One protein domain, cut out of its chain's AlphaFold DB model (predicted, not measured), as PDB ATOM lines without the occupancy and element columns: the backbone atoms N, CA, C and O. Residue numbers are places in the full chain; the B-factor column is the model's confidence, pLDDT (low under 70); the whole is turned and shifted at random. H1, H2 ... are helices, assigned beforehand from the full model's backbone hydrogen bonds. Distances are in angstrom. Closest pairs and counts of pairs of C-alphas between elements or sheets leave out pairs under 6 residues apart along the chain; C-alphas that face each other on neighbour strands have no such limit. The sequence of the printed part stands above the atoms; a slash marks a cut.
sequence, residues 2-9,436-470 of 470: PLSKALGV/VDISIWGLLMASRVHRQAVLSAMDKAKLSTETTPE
ATOM      1  N   PRO A   2      52.917 -42.010 -38.842       83.50
ATOM      2  CA  PRO A   2      52.519 -40.595 -38.728       83.50
ATOM      3  C   PRO A   2      51.040 -40.401 -38.337       83.50
ATOM      4  O   PRO A   2      50.179 -41.221 -38.675       83.50
ATOM      5  N   LEU A   3      50.737 -39.282 -37.663       74.81
ATOM      6  CA  LEU A   3      49.444 -39.009 -37.010       74.81
ATOM      7  C   LEU A   3      48.231 -39.110 -37.955       74.81
ATOM      8  O   LEU A   3      47.204 -39.674 -37.583       74.81
ATOM      9  N   SER A   4      48.353 -38.625 -39.193       76.50
ATOM     10  CA  SER A   4      47.293 -38.690 -40.210       76.50
ATOM     11  C   SER A   4      46.948 -40.129 -40.616       76.50
ATOM     12  O   SER A   4      45.769 -40.488 -40.678       76.50
ATOM     13  N   LYS A   5      47.961 -40.992 -40.808       81.06
ATOM     14  CA  LYS A   5      47.769 -42.434 -41.060       81.06
ATOM     15  C   LYS A   5      47.098 -43.105 -39.846       81.06
ATOM     16  O   LYS A   5      46.171 -43.891 -40.042       81.06
ATOM     17  N   ALA A   6      47.482 -42.745 -38.615       80.12
ATOM     18  CA  ALA A   6      46.895 -43.285 -37.380       80.12
ATOM     19  C   ALA A   6      45.408 -42.916 -37.212       80.12
ATOM     20  O   ALA A   6      44.548 -43.790 -37.061       80.12
ATOM     21  N   LEU A   7      45.089 -41.626 -37.318       83.88
ATOM     22  CA  LEU A   7      43.733 -41.083 -37.224       83.88
ATOM     23  C   LEU A   7      42.822 -41.656 -38.330       83.88
ATOM     24  O   LEU A   7      41.691 -42.067 -38.063       83.88
ATOM     25  N   GLY A   8      43.359 -41.831 -39.543       87.88
ATOM     26  CA  GLY A   8      42.692 -42.524 -40.648       87.88
ATOM     27  C   GLY A   8      42.452 -44.029 -40.434       87.88
ATOM     28  O   GLY A   8      41.606 -44.606 -41.118       87.88
ATOM     29  N   VAL A   9      43.145 -44.703 -39.507       87.62
ATOM     30  CA  VAL A   9      42.792 -46.076 -39.082       87.62
ATOM     31  C   VAL A   9      41.683 -46.052 -38.029       87.62
ATOM     32  O   VAL A   9      40.753 -46.850 -38.125       87.62
ATOM     33  N   VAL A 436      29.533 -31.230 -23.334       76.25
ATOM     34  CA  VAL A 436      30.753 -30.408 -23.303       76.25
ATOM     35  C   VAL A 436      31.621 -30.745 -24.513       76.25
ATOM     36  O   VAL A 436      32.062 -31.884 -24.664       76.25
ATOM     37  N   ASP A 437      31.907 -29.749 -25.348       78.00
ATOM     38  CA  ASP A 437      32.839 -29.878 -26.472       78.00
ATOM     39  C   ASP A 437      34.296 -29.768 -25.957       78.00
ATOM     40  O   ASP A 437      34.942 -28.727 -26.071       78.00
ATOM     41  N   ILE A 438      34.814 -30.839 -25.338       78.00
ATOM     42  CA  ILE A 438      36.217 -30.934 -24.883       78.00
ATOM     43  C   ILE A 438      37.094 -31.436 -26.040       78.00
ATOM     44  O   ILE A 438      36.787 -32.458 -26.655       78.00
ATOM     45  N   SER A 439      38.215 -30.765 -26.323       85.25
ATOM     46  CA  SER A 439      39.172 -31.261 -27.321       85.25
ATOM     47  C   SER A 439      39.882 -32.527 -26.821       85.25
ATOM     48  O   SER A 439      40.232 -32.633 -25.644       85.25
ATOM     49  N   ILE A 440      40.143 -33.488 -27.718       80.69
ATOM     50  CA  ILE A 440      40.852 -34.735 -27.366       80.69
ATOM     51  C   ILE A 440      42.204 -34.418 -26.706       80.69
ATOM     52  O   ILE A 440      42.544 -35.013 -25.685       80.69
ATOM     53  N   TRP A 441      42.942 -33.443 -27.243       84.25
ATOM     54  CA  TRP A 441      44.207 -32.988 -26.669       84.25
ATOM     55  C   TRP A 441      44.045 -32.440 -25.248       84.25
ATOM     56  O   TRP A 441      44.811 -32.830 -24.373       84.25
ATOM     57  N   GLY A 442      43.020 -31.623 -24.981       87.31
ATOM     58  CA  GLY A 442      42.728 -31.134 -23.631       87.31
ATOM     59  C   GLY A 442      42.473 -32.272 -22.640       87.31
ATOM     60  O   GLY A 442      43.057 -32.287 -21.559       87.31
ATOM     61  N   LEU A 443      41.681 -33.277 -23.031       83.75
ATOM     62  CA  LEU A 443      41.392 -34.449 -22.197       83.75
ATOM     63  C   LEU A 443      42.639 -35.317 -21.933       83.75
ATOM     64  O   LEU A 443      42.863 -35.749 -20.801       83.75
ATOM     65  N   LEU A 444      43.470 -35.550 -22.956       87.88
ATOM     66  CA  LEU A 444      44.716 -36.323 -22.851       87.88
ATOM     67  C   LEU A 444      45.797 -35.602 -22.032       87.88
ATOM     68  O   LEU A 444      46.567 -36.252 -21.317       87.88
ATOM     69  N   MET A 445      45.864 -34.273 -22.119       82.75
ATOM     70  CA  MET A 445      46.794 -33.466 -21.329       82.75
ATOM     71  C   MET A 445      46.349 -33.393 -19.868       82.75
ATOM     72  O   MET A 445      47.144 -33.723 -18.989       82.75
ATOM     73  N   ALA A 446      45.076 -33.078 -19.607       86.50
ATOM     74  CA  ALA A 446      44.538 -32.920 -18.255       86.50
ATOM     75  C   ALA A 446      44.350 -34.238 -17.475       86.50
ATOM     76  O   ALA A 446      44.230 -34.203 -16.253       86.50
ATOM     77  N   SER A 447      44.300 -35.407 -18.135       91.38
ATOM     78  CA  SER A 447      44.006 -36.676 -17.453       91.38
ATOM     79  C   SER A 447      44.920 -37.839 -17.852       91.38
ATOM     80  O   SER A 447      44.784 -38.445 -18.918       91.38
ATOM     81  N   ARG A 448      45.797 -38.235 -16.915       88.56
ATOM     82  CA  ARG A 448      46.671 -39.422 -17.020       88.56
ATOM     83  C   ARG A 448      45.887 -40.714 -17.285       88.56
ATOM     84  O   ARG A 448      46.347 -41.542 -18.062       88.56
ATOM     85  N   VAL A 449      44.703 -40.870 -16.685       92.12
ATOM     86  CA  VAL A 449      43.854 -42.068 -16.851       92.12
ATOM     87  C   VAL A 449      43.352 -42.187 -18.292       92.12
ATOM     88  O   VAL A 449      43.517 -43.234 -18.914       92.12
ATOM     89  N   HIS A 450      42.822 -41.099 -18.864       85.44
ATOM     90  CA  HIS A 450      42.380 -41.080 -20.262       85.44
ATOM     91  C   HIS A 450      43.554 -41.285 -21.231       85.44
ATOM     92  O   HIS A 450      43.422 -42.026 -22.206       85.44
ATOM     93  N   ARG A 451      44.726 -40.700 -20.934       91.00
ATOM     94  CA  ARG A 451      45.960 -40.924 -21.704       91.00
ATOM     95  C   ARG A 451      46.360 -42.401 -21.727       91.00
ATOM     96  O   ARG A 451      46.579 -42.948 -22.803       91.00
ATOM     97  N   GLN A 452      46.384 -43.061 -20.567       90.56
ATOM     98  CA  GLN A 452      46.743 -44.478 -20.468       90.56
ATOM     99  C   GLN A 452      45.722 -45.392 -21.163       90.56
ATOM    100  O   GLN A 452      46.111 -46.352 -21.828       90.56
ATOM    101  N   ALA A 453      44.426 -45.078 -21.058       87.06
ATOM    102  CA  ALA A 453      43.366 -45.823 -21.735       87.06
ATOM    103  C   ALA A 453      43.486 -45.743 -23.268       87.06
ATOM    104  O   ALA A 453      43.329 -46.757 -23.948       87.06
ATOM    105  N   VAL A 454      43.816 -44.567 -23.819       85.75
ATOM    106  CA  VAL A 454      44.030 -44.395 -25.268       85.75
ATOM    107  C   VAL A 454      45.295 -45.113 -25.743       85.75
ATOM    108  O   VAL A 454      45.230 -45.796 -26.763       85.75
ATOM    109  N   LEU A 455      46.406 -45.041 -25.000       86.62
ATOM    110  CA  LEU A 455      47.629 -45.791 -25.325       86.62
ATOM    111  C   LEU A 455      47.366 -47.306 -25.345       86.62
ATOM    112  O   LEU A 455      47.563 -47.949 -26.373       86.62
ATOM    113  N   SER A 456      46.771 -47.851 -24.279       87.75
ATOM    114  CA  SER A 456      46.412 -49.274 -24.201       87.75
ATOM    115  C   SER A 456      45.455 -49.710 -25.324       87.75
ATOM    116  O   SER A 456      45.571 -50.818 -25.856       87.75
ATOM    117  N   ALA A 457      44.533 -48.837 -25.745       84.50
ATOM    118  CA  ALA A 457      43.667 -49.091 -26.893       84.50
ATOM    119  C   ALA A 457      44.429 -49.093 -28.232       84.50
ATOM    120  O   ALA A 457      44.086 -49.885 -29.112       84.50
ATOM    121  N   MET A 458      45.463 -48.259 -28.398       83.12
ATOM    122  CA  MET A 458      46.329 -48.249 -29.588       83.12
ATOM    123  C   MET A 458      47.197 -49.512 -29.676       83.12
ATOM    124  O   MET A 458      47.243 -50.134 -30.744       83.12
ATOM    125  N   ASP A 459      47.783 -49.943 -28.556       85.06
ATOM    126  CA  ASP A 459      48.562 -51.185 -28.454       85.06
ATOM    127  C   ASP A 459      47.684 -52.401 -28.785       85.06
ATOM    128  O   ASP A 459      47.972 -53.188 -29.695       85.06
ATOM    129  N   LYS A 460      46.519 -52.506 -28.126       83.31
ATOM    130  CA  LYS A 460      45.520 -53.562 -28.367       83.31
ATOM    131  C   LYS A 460      44.974 -53.545 -29.797       83.31
ATOM    132  O   LYS A 460      44.606 -54.590 -30.335       83.31
ATOM    133  N   ALA A 461      44.944 -52.381 -30.444       80.69
ATOM    134  CA  ALA A 461      44.551 -52.227 -31.841       80.69
ATOM    135  C   ALA A 461      45.621 -52.694 -32.850       80.69
ATOM    136  O   ALA A 461      45.334 -52.639 -34.056       80.69
ATOM    137  N   LYS A 462      46.800 -53.145 -32.385       80.38
ATOM    138  CA  LYS A 462      47.983 -53.521 -33.184       80.38
ATOM    139  C   LYS A 462      48.395 -52.434 -34.182       80.38
ATOM    140  O   LYS A 462      48.752 -52.718 -35.324       80.38
ATOM    141  N   LEU A 463      48.306 -51.171 -33.766       66.50
ATOM    142  CA  LEU A 463      48.898 -50.069 -34.516       66.50
ATOM    143  C   LEU A 463      50.405 -50.117 -34.261       66.50
ATOM    144  O   LEU A 463      50.815 -49.784 -33.154       66.50
ATOM    145  N   SER A 464      51.221 -50.542 -35.238       49.03
ATOM    146  CA  SER A 464      52.675 -50.558 -35.018       49.03
ATOM    147  C   SER A 464      53.149 -49.147 -34.673       49.03
ATOM    148  O   SER A 464      52.958 -48.190 -35.437       49.03
ATOM    149  N   THR A 465      53.728 -49.031 -33.480       54.12
ATOM    150  CA  THR A 465      54.323 -47.806 -32.951       54.12
ATOM    151  C   THR A 465      55.584 -47.430 -33.718       54.12
ATOM    152  O   THR A 465      55.956 -46.259 -33.700       54.12
ATOM    153  N   GLU A 466      56.157 -48.355 -34.498       44.28
ATOM    154  CA  GLU A 466      57.228 -48.083 -35.450       44.28
ATOM    155  C   GLU A 466      56.844 -46.935 -36.395       44.28
ATOM    156  O   GLU A 466      56.033 -47.024 -37.326       44.28
ATOM    157  N   THR A 467      57.432 -45.775 -36.134       43.03
ATOM    158  CA  THR A 467      57.707 -44.757 -37.136       43.03
ATOM    159  C   THR A 467      58.907 -45.217 -37.946       43.03
ATOM    160  O   THR A 467      60.021 -44.766 -37.707       43.03
ATOM    161  N   THR A 468      58.673 -46.080 -38.937       37.91
ATOM    162  CA  THR A 468      59.528 -46.066 -40.128       37.91
ATOM    163  C   THR A 468      59.486 -44.633 -40.676       37.91
ATOM    164  O   THR A 468      58.375 -44.145 -40.928       37.91
ATOM    165  N   PRO A 469      60.619 -43.921 -40.776       40.84
ATOM    166  CA  PRO A 469      60.646 -42.617 -41.419       40.84
ATOM    167  C   PRO A 469      60.481 -42.787 -42.937       40.84
ATOM    168  O   PRO A 469      61.032 -43.721 -43.522       40.84
ATOM    169  N   GLU A 470      59.715 -41.880 -43.545       38.22
ATOM    170  CA  GLU A 470      59.620 -41.629 -44.993       38.22
ATOM    171  C   GLU A 470      60.139 -40.211 -45.262       38.22
ATOM    172  O   GLU A 470      59.802 -39.325 -44.440       38.22
TER     173      GLU A 470
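What this domain is: This is residues 2 to 9 and 436 to 470 of the 470 residues of an uncharacterized protein of Camellia sinensis (UniProt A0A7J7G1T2). The model is an open arch: H3 is the bar across it, H2 meets one end of H3 at a corner to make one leg, and the tail of residues 461 to 470 leads off from the other end of H3 as the second leg. H1 is a separate short helix on the tail's side of the opening, apart from both other helices. The printed part has 43 residues with three named helices, in the order H1, H2, H3, and no named strand; the class is all helix. The whole is loose and elongated, with a radius of gyration of the C-alphas of 12.1 A and spans of 36 by 19 by 16 A.

Where its parts are: H1 holds residues 3 to 9, with C-alpha 3 at (49.444, -39.009, -37.010), and is 9.9 A long from first to last C-alpha. After the cut, H2 holds residues 440 to 446 and is 10.0 A long. H3, the longest helix, holds residues 448 to 460 and is 18.2 A long, ending with C-alpha 460 at (45.520, -53.562, -28.367).

How they stand to each other: H1 touches no helix: it is apart from H2 and from H3. H2 and H3 touch only at the corner by their tight link of one residue, and H3 does so with residues 450 to 451 alone. Their closest C-alphas, those of Leu 444 and Arg 451, are 4.9 A apart. H2 and H3 run opposite ways at a steep tilt of 50 degrees. In H1, H2 and H3 every O i to N i+4 pair is within hydrogen-bond range.

The domain as a whole: The two C-alphas farthest apart, those of Val 436 and Glu 470, are 37.8 A apart. Residues 10 to 435 are not printed, and C-alphas 9 and 436 are 25.3 A apart across this cut, which the link from H1 to H2 crosses. The mean pLDDT of the printed part is 77.3, with residues 463 to 470 under 70; Glu 470 is the chain's last residue.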